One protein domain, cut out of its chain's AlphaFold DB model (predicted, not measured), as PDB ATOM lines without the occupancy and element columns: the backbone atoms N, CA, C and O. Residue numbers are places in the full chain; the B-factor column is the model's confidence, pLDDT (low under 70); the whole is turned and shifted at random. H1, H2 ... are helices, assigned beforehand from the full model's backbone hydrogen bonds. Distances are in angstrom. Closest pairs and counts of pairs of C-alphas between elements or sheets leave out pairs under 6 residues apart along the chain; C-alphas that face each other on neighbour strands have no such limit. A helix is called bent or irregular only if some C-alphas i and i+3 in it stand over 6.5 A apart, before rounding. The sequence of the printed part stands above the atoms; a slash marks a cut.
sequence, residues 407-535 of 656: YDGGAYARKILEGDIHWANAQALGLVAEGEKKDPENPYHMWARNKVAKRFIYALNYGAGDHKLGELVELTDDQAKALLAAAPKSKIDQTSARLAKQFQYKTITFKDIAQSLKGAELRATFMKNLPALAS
ATOM      1  N   TYR A 407     -37.796   2.331  61.912       97.25
ATOM      2  CA  TYR A 407     -37.824   0.879  62.054       97.25
ATOM      3  C   TYR A 407     -36.642   0.201  61.357       97.25
ATOM      4  O   TYR A 407     -36.260  -0.890  61.761       97.25
ATOM      5  N   ASP A 408     -36.071   0.825  60.321       97.00
ATOM      6  CA  ASP A 408     -34.987   0.248  59.514       97.00
ATOM      7  C   ASP A 408     -33.679   1.061  59.528       97.00
ATOM      8  O   ASP A 408     -32.763   0.771  58.756       97.00
ATOM      9  N   GLY A 409     -33.590   2.114  60.348       96.88
ATOM     10  CA  GLY A 409     -32.408   2.982  60.399       96.88
ATOM     11  C   GLY A 409     -32.093   3.670  59.061       96.88
ATOM     12  O   GLY A 409     -30.925   3.898  58.733       96.88
ATOM     13  N   GLY A 410     -33.114   3.934  58.239       95.94
ATOM     14  CA  GLY A 410     -32.984   4.582  56.934       95.94
ATOM     15  C   GLY A 410     -32.494   3.656  55.817       95.94
ATOM     16  O   GLY A 410     -32.018   4.141  54.790       95.94
ATOM     17  N   ALA A 411     -32.575   2.334  55.984       95.25
ATOM     18  CA  ALA A 411     -32.152   1.382  54.955       95.25
ATOM     19  C   ALA A 411     -32.949   1.533  53.649       95.25
ATOM     20  O   ALA A 411     -32.351   1.585  52.571       95.25
ATOM     21  N   TYR A 412     -34.275   1.675  53.733       95.25
ATOM     22  CA  TYR A 412     -35.134   1.912  52.571       95.25
ATOM     23  C   TYR A 412     -34.803   3.247  51.893       95.25
ATOM     24  O   TYR A 412     -34.753   3.323  50.669       95.25
ATOM     25  N   ALA A 413     -34.486   4.278  52.686       96.12
ATOM     26  CA  ALA A 413     -34.071   5.580  52.172       96.12
ATOM     27  C   ALA A 413     -32.784   5.489  51.336       96.12
ATOM     28  O   ALA A 413     -32.753   5.975  50.207       96.12
ATOM     29  N   ARG A 414     -31.750   4.799  51.839       95.88
ATOM     30  CA  ARG A 414     -30.502   4.570  51.089       95.88
ATOM     31  C   ARG A 414     -30.752   3.831  49.777       95.88
ATOM     32  O   ARG A 414     -30.222   4.222  48.746       95.88
ATOM     33  N   LYS A 415     -31.633   2.820  49.769       94.25
ATOM     34  CA  LYS A 415     -31.998   2.097  48.534       94.25
ATOM     35  C   LYS A 415     -32.710   2.965  47.494       94.25
ATOM     36  O   LYS A 415     -32.560   2.683  46.311       94.25
ATOM     37  N   ILE A 416     -33.460   3.986  47.911       95.06
ATOM     38  CA  ILE A 416     -34.064   4.968  46.995       95.06
ATOM     39  C   ILE A 416     -32.996   5.877  46.380       95.06
ATOM     40  O   ILE A 416     -33.081   6.181  45.196       95.06
ATOM     41  N   LEU A 417     -32.024   6.328  47.178       94.19
ATOM     42  CA  LEU A 417     -31.024   7.309  46.747       94.19
ATOM     43  C   LEU A 417     -29.885   6.692  45.925       94.19
ATOM     44  O   LEU A 417     -29.408   7.308  44.981       94.19
ATOM     45  N   GLU A 418     -29.441   5.492  46.295       93.06
ATOM     46  CA  GLU A 418     -28.196   4.891  45.796       93.06
ATOM     47  C   GLU A 418     -28.439   3.667  44.897       93.06
ATOM     48  O   GLU A 418     -27.500   3.117  44.324       93.06
ATOM     49  N   GLY A 419     -29.682   3.187  44.796       89.50
ATOM     50  CA  GLY A 419     -29.998   1.920  44.141       89.50
ATOM     51  C   GLY A 419     -31.287   1.931  43.329       89.50
ATOM     52  O   GLY A 419     -31.922   2.956  43.101       89.50
ATOM     53  N   ASP A 420     -31.687   0.743  42.877       92.06
ATOM     54  CA  ASP A 420     -32.946   0.542  42.163       92.06
ATOM     55  C   ASP A 420     -34.010   0.022  43.133       92.06
ATOM     56  O   ASP A 420     -34.149  -1.185  43.351       92.06
ATOM     57  N   ILE A 421     -34.767   0.942  43.736       93.81
ATOM     58  CA  ILE A 421     -35.792   0.604  44.731       93.81
ATOM     59  C   ILE A 421     -36.852  -0.366  44.193       93.81
ATOM     60  O   ILE A 421     -37.358  -1.212  44.926       93.81
ATOM     61  N   HIS A 422     -37.172  -0.297  42.900       95.50
ATOM     62  CA  HIS A 422     -38.141  -1.204  42.292       95.50
ATOM     63  C   HIS A 422     -37.569  -2.611  42.104       95.50
ATOM     64  O   HIS A 422     -38.309  -3.581  42.242       95.50
ATOM     65  N   TRP A 423     -36.263  -2.735  41.852       96.19
ATOM     66  CA  TRP A 423     -35.580  -4.031  41.862       96.19
ATOM     67  C   TRP A 423     -35.520  -4.623  43.273       96.19
ATOM     68  O   TRP A 423     -35.885  -5.780  43.469       96.19
ATOM     69  N   ALA A 424     -35.168  -3.808  44.271       94.69
ATOM     70  CA  ALA A 424     -35.187  -4.227  45.673       94.69
ATOM     71  C   ALA A 424     -36.592  -4.690  46.108       94.69
ATOM     72  O   ALA A 424     -36.737  -5.711  46.776       94.69
ATOM     73  N   ASN A 425     -37.645  -3.994  45.669       95.88
ATOM     74  CA  ASN A 425     -39.022  -4.417  45.917       95.88
ATOM     75  C   ASN A 425     -39.385  -5.719  45.174       95.88
ATOM     76  O   ASN A 425     -40.157  -6.509  45.709       95.88
ATOM     77  N   ALA A 426     -38.847  -5.973  43.973       96.81
ATOM     78  CA  ALA A 426     -39.062  -7.234  43.252       96.81
ATOM     79  C   ALA A 426     -38.442  -8.430  43.996       96.81
ATOM     80  O   ALA A 426     -39.085  -9.474  44.119       96.81
ATOM     81  N   GLN A 427     -37.243  -8.247  44.562       95.69
ATOM     82  CA  GLN A 427     -36.605  -9.218  45.458       95.69
ATOM     83  C   GLN A 427     -37.438  -9.424  46.728       95.69
ATOM     84  O   GLN A 427     -37.736 -10.554  47.104       95.69
ATOM     85  N   ALA A 428     -37.911  -8.338  47.348       95.00
ATOM     86  CA  ALA A 428     -38.750  -8.424  48.541       95.00
ATOM     87  C   ALA A 428     -40.103  -9.114  48.285       95.00
ATOM     88  O   ALA A 428     -40.648  -9.736  49.192       95.00
ATOM     89  N   LEU A 429     -40.631  -9.054  47.059       96.00
ATOM     90  CA  LEU A 429     -41.817  -9.804  46.629       96.00
ATOM     91  C   LEU A 429     -41.541 -11.294  46.370       96.00
ATOM     92  O   LEU A 429     -42.490 -12.053  46.178       96.00
ATOM     93  N   GLY A 430     -40.273 -11.716  46.354       95.25
ATOM     94  CA  GLY A 430     -39.867 -13.077  46.009       95.25
ATOM     95  C   GLY A 430     -40.031 -13.408  44.523       95.25
ATOM     96  O   GLY A 430     -40.143 -14.578  44.174       95.25
ATOM     97  N   LEU A 431     -40.094 -12.396  43.646       94.75
ATOM     98  CA  LEU A 431     -40.207 -12.604  42.194       94.75
ATOM     99  C   LEU A 431     -38.866 -12.970  41.552       94.75
ATOM    100  O   LEU A 431     -38.845 -13.609  40.505       94.75
ATOM    101  N   VAL A 432     -37.775 -12.533  42.173       95.56
ATOM    102  CA  VAL A 432     -36.379 -12.747  41.777       95.56
ATOM    103  C   VAL A 432     -35.577 -13.078  43.034       95.56
ATOM    104  O   VAL A 432     -35.998 -12.713  44.140       95.56
ATOM    105  N   ALA A 433     -34.459 -13.790  42.897       92.62
ATOM    106  CA  ALA A 433     -33.715 -14.264  44.057       92.62
ATOM    107  C   ALA A 433     -33.042 -13.105  44.815       92.62
ATOM    108  O   ALA A 433     -32.641 -12.084  44.245       92.62
ATOM    109  N   GLU A 434     -32.895 -13.263  46.131       88.38
ATOM    110  CA  GLU A 434     -32.144 -12.304  46.938       88.38
ATOM    111  C   GLU A 434     -30.675 -12.272  46.484       88.38
ATOM    112  O   GLU A 434     -30.049 -13.310  46.279       88.38
ATOM    113  N   GLY A 435     -30.128 -11.070  46.282       86.75
ATOM    114  CA  GLY A 435     -28.755 -10.880  45.795       86.75
ATOM    115  C   GLY A 435     -28.579 -11.008  44.277       86.75
ATOM    116  O   GLY A 435     -27.519 -10.646  43.762       86.75
ATOM    117  N   GLU A 436     -29.609 -11.433  43.542       93.38
ATOM    118  CA  GLU A 436     -29.584 -11.467  42.079       93.38
ATOM    119  C   GLU A 436     -29.406 -10.057  41.493       93.38
ATOM    120  O   GLU A 436     -30.059  -9.089  41.911       93.38
ATOM    121  N   LYS A 437     -28.499  -9.921  40.519       93.75
ATOM    122  CA  LYS A 437     -28.259  -8.649  39.828       93.75
ATOM    123  C   LYS A 437     -29.310  -8.447  38.738       93.75
ATOM    124  O   LYS A 437     -29.648  -9.372  38.008       93.75
ATOM    125  N   LYS A 438     -29.803  -7.214  38.605       95.06
ATOM    126  CA  LYS A 438     -30.724  -6.846  37.526       95.06
ATOM    127  C   LYS A 438     -30.020  -6.976  36.171       95.06
ATOM    128  O   LYS A 438     -29.044  -6.270  35.940       95.06
ATOM    129  N   ASP A 439     -30.574  -7.797  35.286       95.31
ATOM    130  CA  ASP A 439     -30.240  -7.854  33.867       95.31
ATOM    131  C   ASP A 439     -31.310  -7.085  33.062       95.31
ATOM    132  O   ASP A 439     -32.464  -7.521  33.032       95.31
ATOM    133  N   PRO A 440     -30.980  -5.919  32.467       93.75
ATOM    134  CA  PRO A 440     -31.914  -5.145  31.650       93.75
ATOM    135  C   PRO A 440     -32.399  -5.862  30.384       93.75
ATOM    136  O   PRO A 440     -33.491  -5.550  29.912       93.75
ATOM    137  N   GLU A 441     -31.623  -6.815  29.862       96.25
ATOM    138  CA  GLU A 441     -31.956  -7.562  28.645       96.25
ATOM    139  C   GLU A 441     -32.872  -8.755  28.937       96.25
ATOM    140  O   GLU A 441     -33.518  -9.282  28.033       96.25
ATOM    141  N   ASN A 442     -32.987  -9.166  30.204       96.25
ATOM    142  CA  ASN A 442     -33.883 -10.238  30.613       96.25
ATOM    143  C   ASN A 442     -35.339  -9.725  30.706       96.25
ATOM    144  O   ASN A 442     -35.675  -8.954  31.620       96.25
ATOM    145  N   PRO A 443     -36.262 -10.196  29.838       95.69
ATOM    146  CA  PRO A 443     -37.642  -9.715  29.832       95.69
ATOM    147  C   PRO A 443     -38.378  -9.977  31.150       95.69
ATOM    148  O   PRO A 443     -39.205  -9.162  31.566       95.69
ATOM    149  N   TYR A 444     -38.057 -11.075  31.843       95.19
ATOM    150  CA  TYR A 444     -38.651 -11.400  33.138       95.19
ATOM    151  C   TYR A 444     -38.185 -10.433  34.234       95.19
ATOM    152  O   TYR A 444     -39.008  -9.988  35.033       95.19
ATOM    153  N   HIS A 445     -36.909 -10.026  34.244       96.38
ATOM    154  CA  HIS A 445     -36.406  -9.041  35.216       96.38
ATOM    155  C   HIS A 445     -37.114  -7.699  35.035       96.38
ATOM    156  O   HIS A 445     -37.558  -7.075  36.006       96.38
ATOM    157  N   MET A 446     -37.272  -7.271  33.783       96.44
ATOM    158  CA  MET A 446     -37.948  -6.018  33.463       96.44
ATOM    159  C   MET A 446     -39.448  -6.088  33.751       96.44
ATOM    160  O   MET A 446     -40.010  -5.115  34.259       96.44
ATOM    161  N   TRP A 447     -40.091  -7.233  33.516       95.50
ATOM    162  CA  TRP A 447     -41.471  -7.484  33.930       95.50
ATOM    163  C   TRP A 447     -41.620  -7.426  35.460       95.50
ATOM    164  O   TRP A 447     -42.409  -6.621  35.966       95.50
ATOM    165  N   ALA A 448     -40.805  -8.174  36.208       96.06
ATOM    166  CA  ALA A 448     -40.858  -8.232  37.668       96.06
ATOM    167  C   ALA A 448     -40.651  -6.846  38.293       96.06
ATOM    168  O   ALA A 448     -41.409  -6.438  39.173       96.06
ATOM    169  N   ARG A 449     -39.683  -6.072  37.786       95.81
ATOM    170  CA  ARG A 449     -39.407  -4.701  38.235       95.81
ATOM    171  C   ARG A 449     -40.519  -3.717  37.854       95.81
ATOM    172  O   ARG A 449     -41.045  -3.010  38.715       95.81
ATOM    173  N   ASN A 450     -40.839  -3.608  36.562       93.94
ATOM    174  CA  ASN A 450     -41.649  -2.507  36.026       93.94
ATOM    175  C   ASN A 450     -43.150  -2.787  36.090       93.94
ATOM    176  O   ASN A 450     -43.932  -1.882  36.386       93.94
ATOM    177  N   LYS A 451     -43.561  -4.018  35.772       92.19
ATOM    178  CA  LYS A 451     -44.974  -4.403  35.648       92.19
ATOM    179  C   LYS A 451     -45.557  -4.883  36.968       92.19
ATOM    180  O   LYS A 451     -46.732  -4.617  37.212       92.19
ATOM    181  N   VAL A 452     -44.737  -5.490  37.828       95.56
ATOM    182  CA  VAL A 452     -45.183  -5.973  39.139       95.56
ATOM    183  C   VAL A 452     -44.701  -5.060  40.263       95.56
ATOM    184  O   VAL A 452     -45.508  -4.323  40.815       95.56
ATOM    185  N   ALA A 453     -43.405  -5.028  40.587       96.50
ATOM    186  CA  ALA A 453     -42.894  -4.402  41.811       96.50
ATOM    187  C   ALA A 453     -43.149  -2.891  41.904       96.50
ATOM    188  O   ALA A 453     -43.611  -2.412  42.943       96.50
ATOM    189  N   LYS A 454     -42.907  -2.134  40.822       95.44
ATOM    190  CA  LYS A 454     -43.242  -0.700  40.757       95.44
ATOM    191  C   LYS A 454     -44.732  -0.479  41.017       95.44
ATOM    192  O   LYS A 454     -45.090   0.295  41.895       95.44
ATOM    193  N   ARG A 455     -45.610  -1.178  40.294       95.44
ATOM    194  CA  ARG A 455     -47.070  -1.024  40.436       95.44
ATOM    195  C   ARG A 455     -47.571  -1.513  41.795       95.44
ATOM    196  O   ARG A 455     -48.472  -0.897  42.352       95.44
ATOM    197  N   PHE A 456     -46.959  -2.558  42.347       96.12
ATOM    198  CA  PHE A 456     -47.317  -3.143  43.634       96.12
ATOM    199  C   PHE A 456     -47.102  -2.158  44.777       96.12
ATOM    200  O   PHE A 456     -48.025  -1.953  45.559       96.12
ATOM    201  N   ILE A 457     -45.927  -1.520  44.872       94.31
ATOM    202  CA  ILE A 457     -45.648  -0.601  45.986       94.31
ATOM    203  C   ILE A 457     -46.572   0.621  45.953       94.31
ATOM    204  O   ILE A 457     -47.115   0.999  46.988       94.31
ATOM    205  N   TYR A 458     -46.837   1.178  44.768       92.62
ATOM    206  CA  TYR A 458     -47.795   2.272  44.622       92.62
ATOM    207  C   TYR A 458     -49.213   1.809  44.967       92.62
ATOM    208  O   TYR A 458     -49.857   2.410  45.822       92.62
ATOM    209  N   ALA A 459     -49.688   0.695  44.406       92.50
ATOM    210  CA  ALA A 459     -51.007   0.149  44.728       92.50
ATOM    211  C   ALA A 459     -51.167  -0.113  46.238       92.50
ATOM    212  O   ALA A 459     -52.191   0.240  46.823       92.50
ATOM    213  N   LEU A 460     -50.142  -0.668  46.891       91.44
ATOM    214  CA  LEU A 460     -50.113  -0.890  48.334       91.44
ATOM    215  C   LEU A 460     -50.210   0.431  49.112       91.44
ATOM    216  O   LEU A 460     -51.043   0.535  50.016       91.44
ATOM    217  N   ASN A 461     -49.415   1.439  48.741       88.88
ATOM    218  CA  ASN A 461     -49.458   2.778  49.339       88.88
ATOM    219  C   ASN A 461     -50.830   3.438  49.149       88.88
ATOM    220  O   ASN A 461     -51.305   4.128  50.050       88.88
ATOM    221  N   TYR A 462     -51.498   3.163  48.026       85.94
ATOM    222  CA  TYR A 462     -52.865   3.580  47.706       85.94
ATOM    223  C   TYR A 462     -53.966   2.720  48.355       85.94
ATOM    224  O   TYR A 462     -55.151   2.961  48.136       85.94
ATOM    225  N   GLY A 463     -53.604   1.749  49.199       86.44
ATOM    226  CA  GLY A 463     -54.557   0.938  49.958       86.44
ATOM    227  C   GLY A 463     -55.211  -0.190  49.158       86.44
ATOM    228  O   GLY A 463     -56.278  -0.665  49.548       86.44
ATOM    229  N   ALA A 464     -54.597  -0.640  48.060       89.62
ATOM    230  CA  ALA A 464     -55.110  -1.737  47.249       89.62
ATOM    231  C   ALA A 464     -55.312  -3.025  48.071       89.62
ATOM    232  O   ALA A 464     -54.466  -3.431  48.880       89.62
ATOM    233  N   GLY A 465     -56.455  -3.677  47.847       89.94
ATOM    234  CA  GLY A 465     -56.771  -4.993  48.403       89.94
ATOM    235  C   GLY A 465     -56.036  -6.123  47.680       89.94
ATOM    236  O   GLY A 465     -55.463  -5.929  46.613       89.94
ATOM    237  N   ASP A 466     -56.081  -7.326  48.253       94.12
ATOM    238  CA  ASP A 466     -55.302  -8.472  47.755       94.12
ATOM    239  C   ASP A 466     -55.650  -8.862  46.317       94.12
ATOM    240  O   ASP A 466     -54.759  -9.166  45.537       94.12
ATOM    241  N   HIS A 467     -56.924  -8.783  45.933       93.62
ATOM    242  CA  HIS A 467     -57.351  -9.026  44.551       93.62
ATOM    243  C   HIS A 467     -56.624  -8.105  43.558       93.62
ATOM    244  O   HIS A 467     -55.938  -8.595  42.663       93.62
ATOM    245  N   LYS A 468     -56.631  -6.788  43.812       91.69
ATOM    246  CA  LYS A 468     -55.967  -5.799  42.952       91.69
ATOM    247  C   LYS A 468     -54.446  -5.959  42.910       91.69
ATOM    248  O   LYS A 468     -53.832  -5.700  41.882       91.69
ATOM    249  N   LEU A 469     -53.828  -6.384  44.014       94.19
ATOM    250  CA  LEU A 469     -52.392  -6.682  44.047       94.19
ATOM    251  C   LEU A 469     -52.046  -7.930  43.222       94.19
ATOM    252  O   LEU A 469     -51.000  -7.959  42.580       94.19
ATOM    253  N   GLY A 470     -52.915  -8.943  43.220       94.25
ATOM    254  CA  GLY A 470     -52.731 -10.164  42.437       94.25
ATOM    255  C   GLY A 470     -52.930  -9.976  40.934       94.25
ATOM    256  O   GLY A 470     -52.239 -10.624  40.152       94.25
ATOM    257  N   GLU A 471     -53.810  -9.060  40.517       93.06
ATOM    258  CA  GLU A 471     -53.990  -8.697  39.101       93.06
ATOM    259  C   GLU A 471     -52.688  -8.237  38.435       93.06
ATOM    260  O   GLU A 471     -52.492  -8.471  37.247       93.06
ATOM    261  N   LEU A 472     -51.772  -7.626  39.197       92.50
ATOM    262  CA  LEU A 472     -50.496  -7.120  38.682       92.50
ATOM    263  C   LEU A 472     -49.583  -8.220  38.123       92.50
ATOM    264  O   LEU A 472     -48.675  -7.909  37.358       92.50
ATOM    265  N   VAL A 473     -49.806  -9.474  38.525       90.88
ATOM    266  CA  VAL A 473     -49.028 -10.647  38.096       90.88
ATOM    267  C   VAL A 473     -49.530 -11.206  36.763       90.88
ATOM    268  O   VAL A 473     -48.829 -11.999  36.152       90.88
ATOM    269  N   GLU A 474     -50.724 -10.815  36.301       88.44
ATOM    270  CA  GLU A 474     -51.273 -11.270  35.012       88.44
ATOM    271  C   GLU A 474     -51.307 -12.811  34.888       88.44
ATOM    272  O   GLU A 474     -50.894 -13.385  33.885       88.44
ATOM    273  N   LEU A 475     -51.803 -13.494  35.933       88.69
ATOM    274  CA  LEU A 475     -51.846 -14.961  35.999       88.69
ATOM    275  C   LEU A 475     -52.493 -15.591  34.753       88.69
ATOM    276  O   LEU A 475     -53.612 -15.225  34.363       88.69
ATOM    277  N   THR A 476     -51.835 -16.612  34.200       92.38
ATOM    278  CA  THR A 476     -52.451 -17.495  33.204       92.38
ATOM    279  C   THR A 476     -53.514 -18.375  33.859       92.38
ATOM    280  O   THR A 476     -53.524 -18.578  35.077       92.38
ATOM    281  N   ASP A 477     -54.422 -18.924  33.057       90.75
ATOM    282  CA  ASP A 477     -55.479 -19.794  33.575       90.75
ATOM    283  C   ASP A 477     -54.912 -21.064  34.222       90.75
ATOM    284  O   ASP A 477     -55.430 -21.518  35.243       90.75
ATOM    285  N   ASP A 478     -53.804 -21.588  33.696       94.75
ATOM    286  CA  ASP A 478     -53.110 -22.740  34.273       94.75
ATOM    287  C   ASP A 478     -52.458 -22.395  35.614       94.75
ATOM    288  O   ASP A 478     -52.607 -23.142  36.582       94.75
ATOM    289  N   GLN A 479     -51.814 -21.227  35.722       93.62
ATOM    290  CA  GLN A 479     -51.267 -20.742  36.993       93.62
ATOM    291  C   GLN A 479     -52.372 -20.516  38.030       93.62
ATOM    292  O   GLN A 479     -52.213 -20.883  39.195       93.62
ATOM    293  N   ALA A 480     -53.508 -19.948  37.619       94.44
ATOM    294  CA  ALA A 480     -54.655 -19.731  38.492       94.44
ATOM    295  C   ALA A 480     -55.237 -21.059  39.003       94.44
ATOM    296  O   ALA A 480     -55.466 -21.208  40.204       94.44
ATOM    297  N   LYS A 481     -55.423 -22.048  38.119       95.38
ATOM    298  CA  LYS A 481     -55.891 -23.393  38.490       95.38
ATOM    299  C   LYS A 481     -54.910 -24.102  39.418       95.38
ATOM    300  O   LYS A 481     -55.342 -24.664  40.421       95.38
ATOM    301  N   ALA A 482     -53.610 -24.043  39.130       94.94
ATOM    302  CA  ALA A 482     -52.577 -24.638  39.976       94.94
ATOM    303  C   ALA A 482     -52.566 -24.020  41.383       94.94
ATOM    304  O   ALA A 482     -52.502 -24.737  42.381       94.94
ATOM    305  N   LEU A 483     -52.704 -22.693  41.472       94.50
ATOM    306  CA  LEU A 483     -52.749 -21.979  42.745       94.50
ATOM    307  C   LEU A 483     -53.990 -22.349  43.570       94.50
ATOM    308  O   LEU A 483     -53.891 -22.517  44.784       94.50
ATOM    309  N   LEU A 484     -55.144 -22.520  42.922       94.81
ATOM    310  CA  LEU A 484     -56.355 -23.014  43.580       94.81
ATOM    311  C   LEU A 484     -56.213 -24.472  44.025       94.81
ATOM    312  O   LEU A 484     -56.606 -24.796  45.138       94.81
ATOM    313  N   ALA A 485     -55.618 -25.339  43.203       94.88
ATOM    314  CA  ALA A 485     -55.405 -26.745  43.545       94.88
ATOM    315  C   ALA A 485     -54.478 -26.923  44.762       94.88
ATOM    316  O   ALA A 485     -54.677 -27.838  45.559       94.88
ATOM    317  N   ALA A 486     -53.494 -26.035  44.930       94.38
ATOM    318  CA  ALA A 486     -52.590 -26.030  46.077       94.38
ATOM    319  C   ALA A 486     -53.192 -25.383  47.343       94.38
ATOM    320  O   ALA A 486     -52.649 -25.545  48.439       94.38
ATOM    321  N   ALA A 487     -54.287 -24.624  47.224       93.50
ATOM    322  CA  ALA A 487     -54.882 -23.897  48.340       93.50
ATOM    323  C   ALA A 487     -55.894 -24.762  49.124       93.50
ATOM    324  O   ALA A 487     -56.703 -25.473  48.528       93.50
ATOM    325  N   PRO A 488     -55.944 -24.663  50.469       95.00
ATOM    326  CA  PRO A 488     -56.976 -25.335  51.253       95.00
ATOM    327  C   PRO A 488     -58.380 -24.873  50.848       95.00
ATOM    328  O   PRO A 488     -58.630 -23.668  50.752       95.00
ATOM    329  N   LYS A 489     -59.322 -25.815  50.712       93.00
ATOM    330  CA  LYS A 489     -60.716 -25.524  50.331       93.00
ATOM    331  C   LYS A 489     -61.362 -24.444  51.209       93.00
ATOM    332  O   LYS A 489     -61.968 -23.514  50.694       93.00
ATOM    333  N   SER A 490     -61.133 -24.489  52.522       93.94
ATOM    334  CA  SER A 490     -61.633 -23.473  53.459       93.94
ATOM    335  C   SER A 490     -61.154 -22.053  53.132       93.94
ATOM    336  O   SER A 490     -61.910 -21.095  53.283       93.94
ATOM    337  N   LYS A 491     -59.915 -21.898  52.650       92.88
ATOM    338  CA  LYS A 491     -59.344 -20.601  52.264       92.88
ATOM    339  C   LYS A 491     -59.948 -20.091  50.954       92.88
ATOM    340  O   LYS A 491     -60.174 -18.887  50.824       92.88
ATOM    341  N   ILE A 492     -60.228 -20.992  50.011       93.44
ATOM    342  CA  ILE A 492     -60.938 -20.689  48.757       93.44
ATOM    343  C   ILE A 492     -62.345 -20.182  49.077       93.44
ATOM    344  O   ILE A 492     -62.702 -19.083  48.654       93.44
ATOM    345  N   ASP A 493     -63.095 -20.921  49.897       92.94
ATOM    346  CA  ASP A 493     -64.474 -20.588  50.265       92.94
ATOM    347  C   ASP A 493     -64.553 -19.233  50.994       92.94
ATOM    348  O   ASP A 493     -65.359 -18.371  50.639       92.94
ATOM    349  N   GLN A 494     -63.657 -18.986  51.958       92.81
ATOM    350  CA  GLN A 494     -63.565 -17.698  52.658       92.81
ATOM    351  C   GLN A 494     -63.209 -16.539  51.721       92.81
ATOM    352  O   GLN A 494     -63.767 -15.444  51.839       92.81
ATOM    353  N   THR A 495     -62.277 -16.763  50.791       92.94
ATOM    354  CA  THR A 495     -61.873 -15.743  49.815       92.94
ATOM    355  C   THR A 495     -63.028 -15.424  48.879       92.94
ATOM    356  O   THR A 495     -63.342 -14.251  48.701       92.94
ATOM    357  N   SER A 496     -63.713 -16.445  48.361       92.06
ATOM    358  CA  SER A 496     -64.899 -16.295  47.519       92.06
ATOM    359  C   SER A 496     -65.994 -15.489  48.223       92.06
ATOM    360  O   SER A 496     -66.445 -14.473  47.698       92.06
ATOM    361  N   ALA A 497     -66.334 -15.840  49.469       90.62
ATOM    362  CA  ALA A 497     -67.331 -15.111  50.257       90.62
ATOM    363  C   ALA A 497     -66.937 -13.643  50.505       90.62
ATOM    364  O   ALA A 497     -67.775 -12.739  50.414       90.62
ATOM    365  N   ARG A 498     -65.654 -13.373  50.787       91.00
ATOM    366  CA  ARG A 498     -65.150 -12.002  50.947       91.00
ATOM    367  C   ARG A 498     -65.242 -11.212  49.644       91.00
ATOM    368  O   ARG A 498     -65.667 -10.060  49.686       91.00
ATOM    369  N   LEU A 499     -64.850 -11.806  48.517       89.56
ATOM    370  CA  LEU A 499     -64.923 -11.160  47.209       89.56
ATOM    371  C   LEU A 499     -66.372 -10.899  46.800       89.56
ATOM    372  O   LEU A 499     -66.652  -9.801  46.348       89.56
ATOM    373  N   ALA A 500     -67.302 -11.821  47.060       87.50
ATOM    374  CA  ALA A 500     -68.728 -11.604  46.815       87.50
ATOM    375  C   ALA A 500     -69.285 -10.419  47.627       87.50
ATOM    376  O   ALA A 500     -70.081  -9.629  47.125       87.50
ATOM    377  N   LYS A 501     -68.824 -10.233  48.873       86.00
ATOM    378  CA  LYS A 501     -69.187  -9.059  49.687       86.00
ATOM    379  C   LYS A 501     -68.521  -7.768  49.201       86.00
ATOM    380  O   LYS A 501     -69.118  -6.701  49.320       86.00
ATOM    381  N   GLN A 502     -67.278  -7.852  48.731       83.62
ATOM    382  CA  GLN A 502     -66.502  -6.707  48.247       83.62
ATOM    383  C   GLN A 502     -67.003  -6.227  46.880       83.62
ATOM    384  O   GLN A 502     -67.132  -5.027  46.656       83.62
ATOM    385  N   PHE A 503     -67.304  -7.161  45.987       82.81
ATOM    386  CA  PHE A 503     -67.798  -6.932  44.642       82.81
ATOM    387  C   PHE A 503     -69.272  -7.339  44.569       82.81
ATOM    388  O   PHE A 503     -69.632  -8.263  43.848       82.81
ATOM    389  N   GLN A 504     -70.122  -6.632  45.325       69.50
ATOM    390  CA  GLN A 504     -71.557  -6.930  45.518       69.50
ATOM    391  C   GLN A 504     -72.354  -7.157  44.223       69.50
ATOM    392  O   GLN A 504     -73.438  -7.733  44.260       69.50
ATOM    393  N   TYR A 505     -71.816  -6.712  43.091       76.81
ATOM    394  CA  TYR A 505     -72.450  -6.743  41.784       76.81
ATOM    395  C   TYR A 505     -71.573  -7.422  40.719       76.81
ATOM    396  O   TYR A 505     -71.777  -7.185  39.537       76.81
ATOM    397  N   LYS A 506     -70.583  -8.241  41.105       81.62
ATOM    398  CA  LYS A 506     -69.712  -8.995  40.187       81.62
ATOM    399  C   LYS A 506     -69.858 -10.500  40.406       81.62
ATOM    400  O   LYS A 506     -69.754 -10.975  41.537       81.62
ATOM    401  N   THR A 507     -70.017 -11.257  39.328       83.12
ATOM    402  CA  THR A 507     -69.851 -12.711  39.320       83.12
ATOM    403  C   THR A 507     -68.388 -13.043  39.598       83.12
ATOM    404  O   THR A 507     -67.498 -12.688  38.828       83.12
ATOM    405  N   ILE A 508     -68.134 -13.722  40.714       88.38
ATOM    406  CA  ILE A 508     -66.777 -14.088  41.126       88.38
ATOM    407  C   ILE A 508     -66.312 -15.307  40.330       88.38
ATOM    408  O   ILE A 508     -66.897 -16.386  40.431       88.38
ATOM    409  N   THR A 509     -65.235 -15.150  39.566       89.88
ATOM    410  CA  THR A 509     -64.623 -16.235  38.791       89.88
ATOM    411  C   THR A 509     -63.560 -16.981  39.603       89.88
ATOM    412  O   THR A 509     -63.045 -16.486  40.609       89.88
ATOM    413  N   PHE A 510     -63.152 -18.169  39.138       90.38
ATOM    414  CA  PHE A 510     -62.010 -18.875  39.737       90.38
ATOM    415  C   PHE A 510     -60.727 -18.024  39.671       90.38
ATOM    416  O   PHE A 510     -59.917 -18.041  40.601       90.38
ATOM    417  N   LYS A 511     -60.568 -17.230  38.605       91.38
ATOM    418  CA  LYS A 511     -59.421 -16.341  38.405       91.38
ATOM    419  C   LYS A 511     -59.408 -15.195  39.413       91.38
ATOM    420  O   LYS A 511     -58.346 -14.921  39.962       91.38
ATOM    421  N   ASP A 512     -60.563 -14.615  39.751       92.00
ATOM    422  CA  ASP A 512     -60.669 -13.605  40.817       92.00
ATOM    423  C   ASP A 512     -60.198 -14.167  42.169       92.00
ATOM    424  O   ASP A 512     -59.451 -13.520  42.911       92.00
ATOM    425  N   ILE A 513     -60.596 -15.401  42.491       94.31
ATOM    426  CA  ILE A 513     -60.167 -16.063  43.728       94.31
ATOM    427  C   ILE A 513     -58.652 -16.296  43.697       94.31
ATOM    428  O   ILE A 513     -57.960 -15.938  44.653       94.31
ATOM    429  N   ALA A 514     -58.123 -16.838  42.596       95.50
ATOM    430  CA  ALA A 514     -56.694 -17.098  42.436       95.50
ATOM    431  C   ALA A 514     -55.853 -15.812  42.524       95.50
ATOM    432  O   ALA A 514     -54.852 -15.781  43.239       95.50
ATOM    433  N   GLN A 515     -56.288 -14.727  41.878       95.56
ATOM    434  CA  GLN A 515     -55.660 -13.407  41.974       95.56
ATOM    435  C   GLN A 515     -55.655 -12.914  43.416       95.56
ATOM    436  O   GLN A 515     -54.612 -12.518  43.931       95.56
ATOM    437  N   SER A 516     -56.786 -12.995  44.121       95.62
ATOM    438  CA  SER A 516     -56.818 -12.561  45.515       95.62
ATOM    439  C   SER A 516     -55.939 -13.410  46.431       95.62
ATOM    440  O   SER A 516     -55.388 -12.864  47.387       95.62
ATOM    441  N   LEU A 517     -55.803 -14.709  46.178       96.00
ATOM    442  CA  LEU A 517     -54.880 -15.562  46.922       96.00
ATOM    443  C   LEU A 517     -53.423 -15.200  46.608       96.00
ATOM    444  O   LEU A 517     -52.629 -15.063  47.540       96.00
ATOM    445  N   LYS A 518     -53.085 -14.970  45.331       96.25
ATOM    446  CA  LYS A 518     -51.734 -14.566  44.923       96.25
ATOM    447  C   LYS A 518     -51.346 -13.206  45.491       96.25
ATOM    448  O   LYS A 518     -50.236 -13.045  45.981       96.25
ATOM    449  N   GLY A 519     -52.248 -12.229  45.477       96.00
ATOM    450  CA  GLY A 519     -51.973 -10.925  46.071       96.00
ATOM    451  C   GLY A 519     -51.807 -10.985  47.590       96.00
ATOM    452  O   GLY A 519     -50.959 -10.278  48.132       96.00
ATOM    453  N   ALA A 520     -52.542 -11.866  48.278       95.31
ATOM    454  CA  ALA A 520     -52.347 -12.110  49.708       95.31
ATOM    455  C   ALA A 520     -50.983 -12.764  49.997       95.31
ATOM    456  O   ALA A 520     -50.309 -12.372  50.948       95.31
ATOM    457  N   GLU A 521     -50.556 -13.719  49.164       95.56
ATOM    458  CA  GLU A 521     -49.218 -14.324  49.217       95.56
ATOM    459  C   GLU A 521     -48.125 -13.268  49.000       95.56
ATOM    460  O   GLU A 521     -47.249 -13.123  49.847       95.56
ATOM    461  N   LEU A 522     -48.218 -12.469  47.931       96.19
ATOM    462  CA  LEU A 522     -47.268 -11.391  47.644       96.19
ATOM    463  C   LEU A 522     -47.193 -10.379  48.783       96.19
ATOM    464  O   LEU A 522     -46.099 -10.009  49.199       96.19
ATOM    465  N   ARG A 523     -48.340  -9.950  49.328       95.50
ATOM    466  CA  ARG A 523     -48.376  -9.053  50.489       95.50
ATOM    467  C   ARG A 523     -47.676  -9.690  51.685       95.50
ATOM    468  O   ARG A 523     -46.885  -9.013  52.331       95.50
ATOM    469  N   ALA A 524     -47.951 -10.956  51.989       95.62
ATOM    470  CA  ALA A 524     -47.327 -11.643  53.115       95.62
ATOM    471  C   ALA A 524     -45.805 -11.755  52.943       95.62
ATOM    472  O   ALA A 524     -45.067 -11.399  53.861       95.62
ATOM    473  N   THR A 525     -45.335 -12.165  51.762       96.19
ATOM    474  CA  THR A 525     -43.905 -12.239  51.424       96.19
ATOM    475  C   THR A 525     -43.243 -10.868  51.524       96.19
ATOM    476  O   THR A 525     -42.220 -10.728  52.188       96.19
ATOM    477  N   PHE A 526     -43.875  -9.832  50.968       95.75
ATOM    478  CA  PHE A 526     -43.367  -8.464  51.020       95.75
ATOM    479  C   PHE A 526     -43.244  -7.947  52.455       95.75
ATOM    480  O   PHE A 526     -42.207  -7.416  52.831       95.75
ATOM    481  N   MET A 527     -44.271  -8.144  53.289       95.00
ATOM    482  CA  MET A 527     -44.250  -7.724  54.696       95.00
ATOM    483  C   MET A 527     -43.229  -8.507  55.525       95.00
ATOM    484  O   MET A 527     -42.613  -7.937  56.422       95.00
ATOM    485  N   LYS A 528     -43.027  -9.795  55.219       95.75
ATOM    486  CA  LYS A 528     -41.991 -10.623  55.848       95.75
ATOM    487  C   LYS A 528     -40.590 -10.113  55.506       95.75
ATOM    488  O   LYS A 528     -39.749 -10.024  56.393       95.75
ATOM    489  N   ASN A 529     -40.358  -9.773  54.240       94.62
ATOM    490  CA  ASN A 529     -39.054  -9.332  53.744       94.62
ATOM    491  C   ASN A 529     -38.791  -7.833  54.001       94.62
ATOM    492  O   ASN A 529     -37.651  -7.387  53.934       94.62
ATOM    493  N   LEU A 530     -39.826  -7.058  54.344       93.50
ATOM    494  CA  LEU A 530     -39.751  -5.666  54.802       93.50
ATOM    495  C   LEU A 530     -40.445  -5.510  56.170       93.50
ATOM    496  O   LEU A 530     -41.475  -4.832  56.274       93.50
ATOM    497  N   PRO A 531     -39.888  -6.082  57.255       94.56
ATOM    498  CA  PRO A 531     -40.523  -6.071  58.578       94.56
ATOM    499  C   PRO A 531     -40.737  -4.654  59.136       94.56
ATOM    500  O   PRO A 531     -41.677  -4.406  59.896       94.56
ATOM    501  N   ALA A 532     -39.909  -3.696  58.717       95.69
ATOM    502  CA  ALA A 532     -40.067  -2.281  59.034       95.69
ATOM    503  C   ALA A 532     -41.386  -1.693  58.506       95.69
ATOM    504  O   ALA A 532     -42.062  -0.950  59.217       95.69
ATOM    505  N   LEU A 533     -41.791  -2.066  57.287       95.12
ATOM    506  CA  LEU A 533     -43.064  -1.638  56.708       95.12
ATOM    507  C   LEU A 533     -44.246  -2.256  57.458       95.12
ATOM    508  O   LEU A 533     -45.217  -1.562  57.763       95.12
ATOM    509  N   ALA A 534     -44.152  -3.548  57.783       93.94
ATOM    510  CA  ALA A 534     -45.179  -4.246  58.550       93.94
ATOM    511  C   ALA A 534     -45.404  -3.570  59.915       93.94
ATOM    512  O   ALA A 534     -46.540  -3.243  60.267       93.94
ATOM    513  N   SER A 535     -44.309  -3.271  60.618       96.56
ATOM    514  CA  SER A 535     -44.319  -2.597  61.922       96.56
ATOM    515  C   SER A 535     -44.914  -1.189  61.838       96.56
ATOM    516  O   SER A 535     -45.747  -0.810  62.663       96.56
TER     517      SER A 535
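AT A GLANCE: This is residues 407 to 535 of the 656 residues of the protein "DNA-directed DNA polymerase" of Pyramidobacter piscolens W5455 (UniProt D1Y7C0). One long helix, H7, runs through the middle, and shorter helices are set mostly crosswise along it: H5 and H6 pack on its first half, H4 crosses it, and H2 and H8 meet it at its last residues. The bent but nearly straight H3 packs on H2 with both of its arms, H3a and H3b, and H3b folds back into H4 as a hairpin, while H1 makes a corner with H2 at the far end from H6. The printed part has 129 residues with eight named helices, H1 to H8 in order, and no named strand; its class is all helix. It is compact, with a radius of gyration of the C-alphas of 15.7 A and spans of 45 by 34 by 25 A.

IN THESE COORDINATES: H1 is residues 411 to 418, beginning at C-alpha 411, (-32.152, 1.382, 54.955), and H2 is residues 421 to 428. H3, residues 443 to 461, was assigned as one helix by its hydrogen bonds but is bent: C-alphas 451 and 454 are 6.5 A apart. Its arms are H3a, residues 443 to 451, and H3b, residues 454 to 461, at a shallow tilt of 29 degrees. H4 is residues 466 to 471, H5 residues 477 to 486, 14.3 A long, and H6 residues 489 to 502, 19.8 A long. H7, residues 510 to 529, is 28.5 A long, from (-62.010, -18.875, 39.737) at C-alpha 510. H8, residues 531 to 535, ends at C-alpha 535, (-44.319, -2.597, 61.922).

HOW THE PARTS SIT: H1 and H2 only just touch, and only at the corner, with C-alphas 415 and 421 5.6 A apart as the closest. H2 touches H3a, closest at C-alphas 423 and 449, 5.3 A. H3b and H4 form a helical hairpin at 18 degrees, closest at C-alphas 456 and 469, 6.2 A. H7 is the hub, touching five helices. H4 touches it, closest at C-alphas 467 and 516, 3.7 A, about perpendicular at 73 degrees, only just past steep. H5 touches residues 510 to 518 of H7, closest at C-alphas 480 and 514, 5.2 A. H6 touches residues 513 to 517, closest at C-alphas 496 and 513, 6.1 A, about perpendicular at 80 degrees. H2 touches residues 525 to 529, closest at C-alphas 428 and 526, 5.2 A. H8 only just touches H7, only at the corner, closest at C-alphas 527 and 534, 5.3 A. H1 and H7 are apart. In H1, H2, H3a, H3b and H4 to H8, every O i to N i+4 pair is within hydrogen-bond range.

THE WHOLE: The C-alphas farthest apart, of Glu 418 and Tyr 505, are 45.9 A apart, while those of Tyr 407 and Ser 535, the first and last printed, are 7.4 A apart. The printed part has no cut. The link from H2 to H3, residues 429 to 442, is long. The mean pLDDT of the printed part is 93.1, and residue 504 alone is under 70.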